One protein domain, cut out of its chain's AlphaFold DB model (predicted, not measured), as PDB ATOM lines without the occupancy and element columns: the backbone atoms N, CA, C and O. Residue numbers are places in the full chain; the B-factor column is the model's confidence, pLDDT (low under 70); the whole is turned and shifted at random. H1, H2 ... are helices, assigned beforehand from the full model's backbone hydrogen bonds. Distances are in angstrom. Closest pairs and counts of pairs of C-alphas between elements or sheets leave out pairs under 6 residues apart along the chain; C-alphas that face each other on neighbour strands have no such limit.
ATOM      1  N   ALA A 166     188.612 240.859 229.726       59.44
ATOM      2  CA  ALA A 166     188.131 240.827 228.343       59.44
ATOM      3  C   ALA A 166     189.084 241.499 227.336       59.44
ATOM      4  O   ALA A 166     189.182 241.057 226.198       59.44
ATOM      5  N   ARG A 167     189.784 242.569 227.740       60.66
ATOM      6  CA  ARG A 167     190.779 243.216 226.876       60.66
ATOM      7  C   ARG A 167     192.022 242.346 226.722       60.66
ATOM      8  O   ARG A 167     192.566 242.301 225.631       60.66
ATOM      9  N   ILE A 168     192.459 241.697 227.799       65.75
ATOM     10  CA  ILE A 168     193.625 240.809 227.765       65.75
ATOM     11  C   ILE A 168     193.324 239.585 226.893       65.75
ATOM     12  O   ILE A 168     194.141 239.255 226.052       65.75
ATOM     13  N   ILE A 169     192.134 238.984 227.021       68.69
ATOM     14  CA  ILE A 169     191.685 237.877 226.156       68.69
ATOM     15  C   ILE A 169     191.765 238.281 224.680       68.69
ATOM     16  O   ILE A 169     192.398 237.592 223.898       68.69
ATOM     17  N   TYR A 170     191.192 239.431 224.319       63.62
ATOM     18  CA  TYR A 170     191.221 239.914 222.938       63.62
ATOM     19  C   TYR A 170     192.645 240.166 222.415       63.62
ATOM     20  O   TYR A 170     192.939 239.867 221.265       63.62
ATOM     21  N   GLU A 171     193.531 240.721 223.252       67.06
ATOM     22  CA  GLU A 171     194.944 240.918 222.897       67.06
ATOM     23  C   GLU A 171     195.643 239.560 222.652       67.06
ATOM     24  O   GLU A 171     196.301 239.407 221.629       67.06
ATOM     25  N   LEU A 172     195.410 238.556 223.508       70.44
ATOM     26  CA  LEU A 172     195.961 237.200 223.356       70.44
ATOM     27  C   LEU A 172     195.411 236.458 222.123       70.44
ATOM     28  O   LEU A 172     196.151 235.751 221.447       70.44
ATOM     29  N   GLU A 173     194.122 236.614 221.811       67.12
ATOM     30  CA  GLU A 173     193.495 236.019 220.620       67.12
ATOM     31  C   GLU A 173     194.071 236.602 219.320       67.12
ATOM     32  O   GLU A 173     194.257 235.872 218.347       67.12
ATOM     33  N   LEU A 174     194.377 237.905 219.300       66.31
ATOM     34  CA  LEU A 174     195.041 238.549 218.165       66.31
ATOM     35  C   LEU A 174     196.489 238.076 217.996       66.31
ATOM     36  O   LEU A 174     196.920 237.863 216.867       66.31
ATOM     37  N   GLU A 175     197.226 237.907 219.097       68.44
ATOM     38  CA  GLU A 175     198.593 237.369 219.079       68.44
ATOM     39  C   GLU A 175     198.621 235.940 218.511       68.44
ATOM     40  O   GLU A 175     199.431 235.650 217.635       68.44
ATOM     41  N   ALA A 176     197.685 235.074 218.920       65.88
ATOM     42  CA  ALA A 176     197.571 233.713 218.386       65.88
ATOM     43  C   ALA A 176     197.296 233.693 216.869       65.88
ATOM     44  O   ALA A 176     197.915 232.928 216.134       65.88
ATOM     45  N   GLN A 177     196.414 234.573 216.385       62.16
ATOM     46  CA  GLN A 177     196.107 234.699 214.955       62.16
ATOM     47  C   GLN A 177     197.273 235.276 214.141       62.16
ATOM     48  O   GLN A 177     197.404 234.969 212.958       62.16
ATOM     49  N   ALA A 178     198.112 236.126 214.737       59.62
ATOM     50  CA  ALA A 178     199.301 236.647 214.069       59.62
ATOM     51  C   ALA A 178     200.336 235.532 213.832       59.62
ATOM     52  O   ALA A 178     200.838 235.411 212.718       59.62
ATOM     53  N   CYS A 179     200.559 234.661 214.826       52.91
ATOM     54  CA  CYS A 179     201.476 233.522 214.706       52.91
ATOM     55  C   CYS A 179     201.030 232.471 213.674       52.91
ATOM     56  O   CYS A 179     201.873 231.821 213.074       52.91
ATOM     57  N   GLU A 180     199.730 232.298 213.417       54.44
ATOM     58  CA  GLU A 180     199.258 231.373 212.367       54.44
ATOM     59  C   GLU A 180     199.571 231.863 210.938       54.44
ATOM     60  O   GLU A 180     199.602 231.064 210.001       54.44
ATOM     61  N   ASN A 181     199.787 233.170 210.750       52.91
ATOM     62  CA  ASN A 181     200.016 233.777 209.433       52.91
ATOM     63  C   ASN A 181     201.504 233.918 209.072       52.91
ATOM     64  O   ASN A 181     201.838 234.084 207.898       52.91
ATOM     65  N   GLU A 182     202.392 233.830 210.058       50.03
ATOM     66  CA  GLU A 182     203.842 233.896 209.899       50.03
ATOM     67  C   GLU A 182     204.396 232.521 210.298       50.03
ATOM     68  O   GLU A 182     204.458 232.208 211.479       50.03
ATOM     69  N   ASN A 183     204.747 231.667 209.322       47.38
ATOM     70  CA  ASN A 183     205.446 230.385 209.546       47.38
ATOM     71  C   ASN A 183     206.868 230.635 210.098       47.38
ATOM     72  O   ASN A 183     207.861 230.308 209.449       47.38
ATOM     73  N   ASP A 191     201.892 227.892 227.807       74.38
ATOM     74  CA  ASP A 191     200.824 228.104 228.767       74.38
ATOM     75  C   ASP A 191     199.455 228.344 228.084       74.38
ATOM     76  O   ASP A 191     199.321 229.183 227.174       74.38
ATOM     77  N   PRO A 192     198.387 227.691 228.568       79.44
ATOM     78  CA  PRO A 192     197.029 227.875 228.089       79.44
ATOM     79  C   PRO A 192     196.509 229.268 228.458       79.44
ATOM     80  O   PRO A 192     196.962 229.924 229.402       79.44
ATOM     81  N   MET A 193     195.488 229.729 227.730       77.00
ATOM     82  CA  MET A 193     194.931 231.083 227.874       77.00
ATOM     83  C   MET A 193     194.524 231.423 229.319       77.00
ATOM     84  O   MET A 193     194.688 232.561 229.761       77.00
ATOM     85  N   TYR A 194     194.023 230.445 230.078       79.75
ATOM     86  CA  TYR A 194     193.622 230.644 231.470       79.75
ATOM     87  C   TYR A 194     194.796 230.824 232.434       79.75
ATOM     88  O   TYR A 194     194.618 231.521 233.428       79.75
ATOM     89  N   LEU A 195     195.982 230.280 232.143       82.62
ATOM     90  CA  LEU A 195     197.200 230.557 232.906       82.62
ATOM     91  C   LEU A 195     197.778 231.917 232.510       82.62
ATOM     92  O   LEU A 195     198.057 232.734 233.388       82.62
ATOM     93  N   LYS A 196     197.806 232.237 231.207       79.75
ATOM     94  CA  LYS A 196     198.246 233.542 230.668       79.75
ATOM     95  C   LYS A 196     197.524 234.738 231.300       79.75
ATOM     96  O   LYS A 196     198.144 235.766 231.559       79.75
ATOM     97  N   LEU A 197     196.237 234.605 231.634       75.50
ATOM     98  CA  LEU A 197     195.471 235.655 232.326       75.50
ATOM     99  C   LEU A 197     195.936 235.955 233.753       75.50
ATOM    100  O   LEU A 197     195.654 237.041 234.273       75.50
ATOM    101  N   TRP A 198     196.624 235.006 234.382       75.56
ATOM    102  CA  TRP A 198     197.185 235.165 235.715       75.56
ATOM    103  C   TRP A 198     198.601 235.748 235.672       75.56
ATOM    104  O   TRP A 198     199.094 236.187 236.703       75.56
ATOM    105  N   HIS A 199     199.232 235.909 234.506       65.00
ATOM    106  CA  HIS A 199     200.542 236.556 234.427       65.00
ATOM    107  C   HIS A 199     200.460 238.086 234.550       65.00
ATOM    108  O   HIS A 199     199.973 238.769 233.648       65.00
ATOM    109  N   LYS A 200     201.060 238.650 235.616       57.25
ATOM    110  CA  LYS A 200     201.817 239.918 235.533       57.25
ATOM    111  C   LYS A 200     202.660 240.229 236.772       57.25
ATOM    112  O   LYS A 200     202.253 239.923 237.878       57.25
ATOM    113  N   ASN A 201     203.762 240.951 236.528       50.72
ATOM    114  CA  ASN A 201     204.718 241.700 237.376       50.72
ATOM    115  C   ASN A 201     204.227 242.240 238.746       50.72
ATOM    116  O   ASN A 201     204.362 243.430 239.041       50.72
ATOM    117  N   GLY A 202     203.664 241.393 239.596       55.75
ATOM    118  CA  GLY A 202     203.146 241.743 240.909       55.75
ATOM    119  C   GLY A 202     202.983 240.492 241.762       55.75
ATOM    120  O   GLY A 202     202.845 239.391 241.242       55.75
ATOM    121  N   LYS A 203     203.040 240.657 243.084       61.62
ATOM    122  CA  LYS A 203     202.814 239.549 244.017       61.62
ATOM    123  C   LYS A 203     201.320 239.242 244.096       61.62
ATOM    124  O   LYS A 203     200.526 240.167 244.294       61.62
ATOM    125  N   PHE A 204     200.966 237.968 243.966       67.38
ATOM    126  CA  PHE A 204     199.637 237.477 244.310       67.38
ATOM    127  C   PHE A 204     199.393 237.599 245.821       67.38
ATOM    128  O   PHE A 204     200.338 237.707 246.608       67.38
ATOM    129  N   ASP A 205     198.121 237.643 246.219       70.19
ATOM    130  CA  ASP A 205     197.757 237.333 247.603       70.19
ATOM    131  C   ASP A 205     197.794 235.807 247.817       70.19
ATOM    132  O   ASP A 205     197.793 235.049 246.848       70.19
ATOM    133  N   ASP A 206     197.876 235.357 249.073       78.06
ATOM    134  CA  ASP A 206     198.105 233.937 249.393       78.06
ATOM    135  C   ASP A 206     197.023 233.018 248.786       78.06
ATOM    136  O   ASP A 206     197.330 231.949 248.265       78.06
ATOM    137  N   GLU A 207     195.762 233.466 248.764       76.06
ATOM    138  CA  GLU A 207     194.641 232.710 248.184       76.06
ATOM    139  C   GLU A 207     194.679 232.709 246.642       76.06
ATOM    140  O   GLU A 207     194.349 231.704 246.015       76.06
ATOM    141  N   ALA A 208     195.108 233.801 246.000       75.38
ATOM    142  CA  ALA A 208     195.359 233.820 244.558       75.38
ATOM    143  C   ALA A 208     196.526 232.903 244.165       75.38
ATOM    144  O   ALA A 208     196.445 232.249 243.129       75.38
ATOM    145  N   GLU A 209     197.579 232.823 244.980       81.38
ATOM    146  CA  GLU A 209     198.711 231.919 244.749       81.38
ATOM    147  C   GLU A 209     198.271 230.449 244.821       81.38
ATOM    148  O   GLU A 209     198.629 229.654 243.953       81.38
ATOM    149  N   GLU A 210     197.438 230.086 245.803       84.69
ATOM    150  CA  GLU A 210     196.832 228.749 245.883       84.69
ATOM    151  C   GLU A 210     195.990 228.433 244.639       84.69
ATOM    152  O   GLU A 210     196.163 227.383 244.023       84.69
ATOM    153  N   LYS A 211     195.137 229.365 244.197       84.69
ATOM    154  CA  LYS A 211     194.320 229.174 242.986       84.69
ATOM    155  C   LYS A 211     195.131 229.121 241.699       84.69
ATOM    156  O   LYS A 211     194.755 228.405 240.774       84.69
ATOM    157  N   PHE A 212     196.244 229.837 241.634       84.94
ATOM    158  CA  PHE A 212     197.160 229.746 240.508       84.94
ATOM    159  C   PHE A 212     197.863 228.383 240.457       84.94
ATOM    160  O   PHE A 212     197.973 227.800 239.380       84.94
ATOM    161  N   LYS A 213     198.265 227.835 241.612       85.88
ATOM    162  CA  LYS A 213     198.797 226.465 241.706       85.88
ATOM    163  C   LYS A 213     197.761 225.425 241.286       85.88
ATOM    164  O   LYS A 213     198.084 224.580 240.466       85.88
ATOM    165  N   GLU A 214     196.511 225.550 241.739       88.75
ATOM    166  CA  GLU A 214     195.415 224.666 241.310       88.75
ATOM    167  C   GLU A 214     195.195 224.708 239.783       88.75
ATOM    168  O   GLU A 214     194.982 223.666 239.166       88.75
ATOM    169  N   LEU A 215     195.270 225.886 239.144       87.38
ATOM    170  CA  LEU A 215     195.183 226.000 237.677       87.38
ATOM    171  C   LEU A 215     196.377 225.349 236.968       87.38
ATOM    172  O   LEU A 215     196.205 224.789 235.887       87.38
ATOM    173  N   ARG A 216     197.576 225.422 237.555       87.00
ATOM    174  CA  ARG A 216     198.775 224.785 237.001       87.00
ATOM    175  C   ARG A 216     198.699 223.267 237.107       87.00
ATOM    176  O   ARG A 216     198.919 222.586 236.116       87.00
ATOM    177  N   GLU A 217     198.315 222.747 238.266       89.56
ATOM    178  CA  GLU A 217     198.101 221.310 238.462       89.56
ATOM    179  C   GLU A 217     197.005 220.783 237.524       89.56
ATOM    180  O   GLU A 217     197.136 219.698 236.963       89.56
ATOM    181  N   LEU A 218     195.934 221.557 237.301       88.69
ATOM    182  CA  LEU A 218     194.898 221.220 236.321       88.69
ATOM    183  C   LEU A 218     195.488 221.059 234.910       88.69
ATOM    184  O   LEU A 218     195.193 220.073 234.240       88.69
ATOM    185  N   HIS A 219     196.323 222.010 234.486       86.25
ATOM    186  CA  HIS A 219     196.992 221.986 233.188       86.25
ATOM    187  C   HIS A 219     197.929 220.778 233.045       86.25
ATOM    188  O   HIS A 219     197.834 220.025 232.076       86.25
ATOM    189  N   GLU A 220     198.791 220.552 234.041       87.19
ATOM    190  CA  GLU A 220     199.752 219.444 234.068       87.19
ATOM    191  C   GLU A 220     199.048 218.078 234.020       87.19
ATOM    192  O   GLU A 220     199.465 217.192 233.271       87.19
ATOM    193  N   ASN A 221     197.944 217.916 234.757       87.69
ATOM    194  CA  ASN A 221     197.145 216.690 234.734       87.69
ATOM    195  C   ASN A 221     196.486 216.452 233.367       87.69
ATOM    196  O   ASN A 221     196.477 215.328 232.874       87.69
ATOM    197  N   GLU A 222     195.954 217.496 232.728       84.38
ATOM    198  CA  GLU A 222     195.285 217.357 231.428       84.38
ATOM    199  C   GLU A 222     196.291 217.045 230.307       84.38
ATOM    200  O   GLU A 222     196.000 216.208 229.449       84.38
ATOM    201  N   ILE A 223     197.507 217.606 230.363       83.62
ATOM    202  CA  ILE A 223     198.615 217.185 229.491       83.62
ATOM    203  C   ILE A 223     199.012 215.733 229.781       83.62
ATOM    204  O   ILE A 223     199.163 214.948 228.846       83.62
ATOM    205  N   GLY A 224     199.164 215.351 231.052       79.44
ATOM    206  CA  GLY A 224     199.579 214.000 231.440       79.44
ATOM    207  C   GLY A 224     198.592 212.905 231.020       79.44
ATOM    208  O   GLY A 224     199.010 211.827 230.603       79.44
ATOM    209  N   GLU A 225     197.287 213.179 231.095       81.25
ATOM    210  CA  GLU A 225     196.238 212.215 230.742       81.25
ATOM    211  C   GLU A 225     195.918 212.178 229.241       81.25
ATOM    212  O   GLU A 225     195.666 211.103 228.693       81.25
ATOM    213  N   LYS A 226     195.880 213.339 228.570       77.69
ATOM    214  CA  LYS A 226     195.364 213.464 227.191       77.69
ATOM    215  C   LYS A 226     196.427 213.824 226.158       77.69
ATOM    216  O   LYS A 226     196.129 213.826 224.966       77.69
ATOM    217  N   GLY A 227     197.643 214.152 226.590       72.38
ATOM    218  CA  GLY A 227     198.749 214.599 225.739       72.38
ATOM    219  C   GLY A 227     198.643 216.050 225.256       72.38
ATOM    220  O   GLY A 227     199.642 216.597 224.802       72.38
ATOM    221  N   VAL A 228     197.465 216.682 225.355       74.56
ATOM    222  CA  VAL A 228     197.207 218.085 224.988       74.56
ATOM    223  C   VAL A 228     196.153 218.668 225.929       74.56
ATOM    224  O   VAL A 228     195.125 218.031 226.185       74.56
ATOM    225  N   ASP A 229     196.369 219.901 226.390       78.06
ATOM    226  CA  ASP A 229     195.354 220.647 227.130       78.06
ATOM    227  C   ASP A 229     194.267 221.184 226.186       78.06
ATOM    228  O   ASP A 229     194.494 222.090 225.385       78.06
ATOM    229  N   ASN A 230     193.068 220.610 226.294       76.81
ATOM    230  CA  ASN A 230     191.894 220.997 225.512       76.81
ATOM    231  C   ASN A 230     190.877 221.816 226.326       76.81
ATOM    232  O   ASN A 230     189.750 222.018 225.869       76.81
ATOM    233  N   LEU A 231     191.223 222.256 227.541       80.50
ATOM    234  CA  LEU A 231     190.315 223.036 228.374       80.50
ATOM    235  C   LEU A 231     190.112 224.436 227.817       80.50
ATOM    236  O   LEU A 231     191.048 225.204 227.585       80.50
ATOM    237  N   THR A 232     188.844 224.821 227.714       79.50
ATOM    238  CA  THR A 232     188.506 226.218 227.475       79.50
ATOM    239  C   THR A 232     188.762 227.056 228.729       79.50
ATOM    240  O   THR A 232     188.726 226.581 229.869       79.50
ATOM    241  N   LEU A 233     188.962 228.360 228.524       75.50
ATOM    242  CA  LEU A 233     189.132 229.328 229.608       75.50
ATOM    243  C   LEU A 233     187.998 229.262 230.645       75.50
ATOM    244  O   LEU A 233     188.240 229.361 231.849       75.50
ATOM    245  N   GLU A 234     186.757 229.113 230.180       71.94
ATOM    246  CA  GLU A 234     185.592 229.067 231.058       71.94
ATOM    247  C   GLU A 234     185.578 227.788 231.901       71.94
ATOM    248  O   GLU A 234     185.354 227.862 233.109       71.94
ATOM    249  N   GLU A 235     185.893 226.636 231.310       78.88
ATOM    250  CA  GLU A 235     185.933 225.356 232.021       78.88
ATOM    251  C   GLU A 235     187.004 225.338 233.113       78.88
ATOM    252  O   GLU A 235     186.712 224.952 234.246       78.88
ATOM    253  N   ALA A 236     188.215 225.819 232.814       82.81
ATOM    254  CA  ALA A 236     189.296 225.902 233.795       82.81
ATOM    255  C   ALA A 236     188.928 226.819 234.976       82.81
ATOM    256  O   ALA A 236     189.074 226.448 236.144       82.81
ATOM    257  N   TYR A 237     188.358 227.996 234.691       78.50
ATOM    258  CA  TYR A 237     187.923 228.932 235.732       78.50
ATOM    259  C   TYR A 237     186.759 228.378 236.562       78.50
ATOM    260  O   TYR A 237     186.723 228.587 237.774       78.50
ATOM    261  N   VAL A 238     185.815 227.658 235.952       79.19
ATOM    262  CA  VAL A 238     184.718 227.012 236.686       79.19
ATOM    263  C   VAL A 238     185.241 225.902 237.595       79.19
ATOM    264  O   VAL A 238     184.793 225.829 238.740       79.19
ATOM    265  N   LYS A 239     186.198 225.083 237.135       83.25
ATOM    266  CA  LYS A 239     186.803 224.014 237.945       83.25
ATOM    267  C   LYS A 239     187.552 224.569 239.167       83.25
ATOM    268  O   LYS A 239     187.348 224.065 240.266       83.25
ATOM    269  N   VAL A 240     188.356 225.624 238.996       84.44
ATOM    270  CA  VAL A 240     189.251 226.127 240.061       84.44
ATOM    271  C   VAL A 240     188.633 227.241 240.919       84.44
ATOM    272  O   VAL A 240     188.739 227.244 242.147       84.44
ATOM    273  N   LEU A 241     187.953 228.208 240.300       79.56
ATOM    274  CA  LEU A 241     187.410 229.391 240.988       79.56
ATOM    275  C   LEU A 241     185.917 229.252 241.319       79.56
ATOM    276  O   LEU A 241     185.384 230.008 242.144       79.56
ATOM    277  N   GLY A 242     185.236 228.298 240.683       75.81
ATOM    278  CA  GLY A 242     183.812 228.042 240.848       75.81
ATOM    279  C   GLY A 242     182.905 229.046 240.129       75.81
ATOM    280  O   GLY A 242     183.329 230.000 239.470       75.81
ATOM    281  N   HIS A 243     181.597 228.854 240.297       70.31
ATOM    282  CA  HIS A 243     180.576 229.730 239.723       70.31
ATOM    283  C   HIS A 243     180.169 230.886 240.652       70.31
ATOM    284  O   HIS A 243     180.104 230.763 241.879       70.31
ATOM    285  N   CYS A 244     179.798 232.013 240.039       50.31
ATOM    286  CA  CYS A 244     178.956 233.053 240.630       50.31
ATOM    287  C   CYS A 244     177.693 233.219 239.771       50.31
ATOM    288  O   CYS A 244     177.695 232.854 238.604       50.31
ATOM    289  N   SER A 245     176.597 233.745 240.331       49.59
ATOM    290  CA  SER A 245     175.280 233.835 239.669       49.59
ATOM    291  C   SER A 245     175.350 234.327 238.205       49.59
ATOM    292  O   SER A 245     175.381 235.536 237.953       49.59
ATOM    293  N   GLY A 246     175.355 233.385 237.256       50.25
ATOM    294  CA  GLY A 246     175.356 233.631 235.813       50.25
ATOM    295  C   GLY A 246     176.711 233.853 235.122       50.25
ATOM    296  O   GLY A 246     176.668 234.324 233.994       50.25
ATOM    297  N   TYR A 247     177.867 233.586 235.753       59.69
ATOM    298  CA  TYR A 247     179.200 233.616 235.105       59.69
ATOM    299  C   TYR A 247     180.278 232.874 235.930       59.69
ATOM    300  O   TYR A 247     180.095 232.637 237.131       59.69
ATOM    301  N   ALA A 248     181.404 232.498 235.313       56.72
ATOM    302  CA  ALA A 248     182.549 231.932 236.036       56.72
ATOM    303  C   ALA A 248     183.222 233.001 236.914       56.72
ATOM    304  O   ALA A 248     183.433 234.145 236.487       56.72
ATOM    305  N   ARG A 249     183.544 232.658 238.165       61.44
ATOM    306  CA  ARG A 249     184.175 233.604 239.094       61.44
ATOM    307  C   ARG A 249     185.514 234.066 238.509       61.44
ATOM    308  O   ARG A 249     186.267 233.270 237.979       61.44
TER     309      ARG A 249
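What this domain is: This is residues 166 to 183 and 191 to 249 of the 296 residues of an uncharacterized protein of Chenopodium quinoa (UniProt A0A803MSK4). The short helix H2 and the helix H4 pack on the middle of the long helix H3 and on each other, while H1 reaches away as an arm whose residues 174 to 183 stick out. H3 and H4 cross steeply, and a short loop, residues 243 to 248, folds back on itself after H4. The printed part has 77 residues with four named helices, in the order H1, H2, H3, H4, and no named strand; the class is all helix. It is only just compact, close to loose, with a radius of gyration of the C-alphas of 13.8 A and spans of 40 by 31 by 29 A.

Where its parts are: H1, residues 166 to 181, begins at C-alpha 166 (188.131, 240.827, 228.343) and is 23.4 A long from first to last C-alpha. H2 is residues 193 to 196. H3, residues 206 to 226, measures 30.3 A. H4, residues 233 to 241, measures 11.5 A and ends at C-alpha 241 (187.410, 229.391, 240.988).

How they stand to each other: H1 is close to H2 but not clearly touching, the closest C-alphas being those of Leu 172 and Met 193, 7.7 A apart. H1 is apart from H3 and H4. H2 touches H3, which meets it with residues 212 to 216 alone; the closest C-alphas, of Leu 195 and Leu 215, are 6.9 A apart. H2 touches H4, closest at the C-alphas of Tyr 194 and Leu 233, 5.0 A. H3 touches H4 with residues 211 to 218 alone, at a steep tilt of 55 degrees, opposite ways; the C-alphas of Leu 215 and Val 240 come closest, 6.4 A. In H3 and H4 every O i to N i+4 pair is within hydrogen-bond range, in H1 11 of 12, and H2 is too short for such a pair.

The domain as a whole: The C-alphas farthest apart, of Asn 183 and Ser 245, are 42.8 A apart. Residues 184 to 190 are not printed, and C-alphas 183 and 191 are 19.9 A apart across this cut, which lies in the link from H1 to H2. The links H2 to H3 and H3 to H4 are short. The mean pLDDT of the printed part is 72.3; residues 166 to 171, 173 to 183, 199 to 204 and 244 to 249 are under 70.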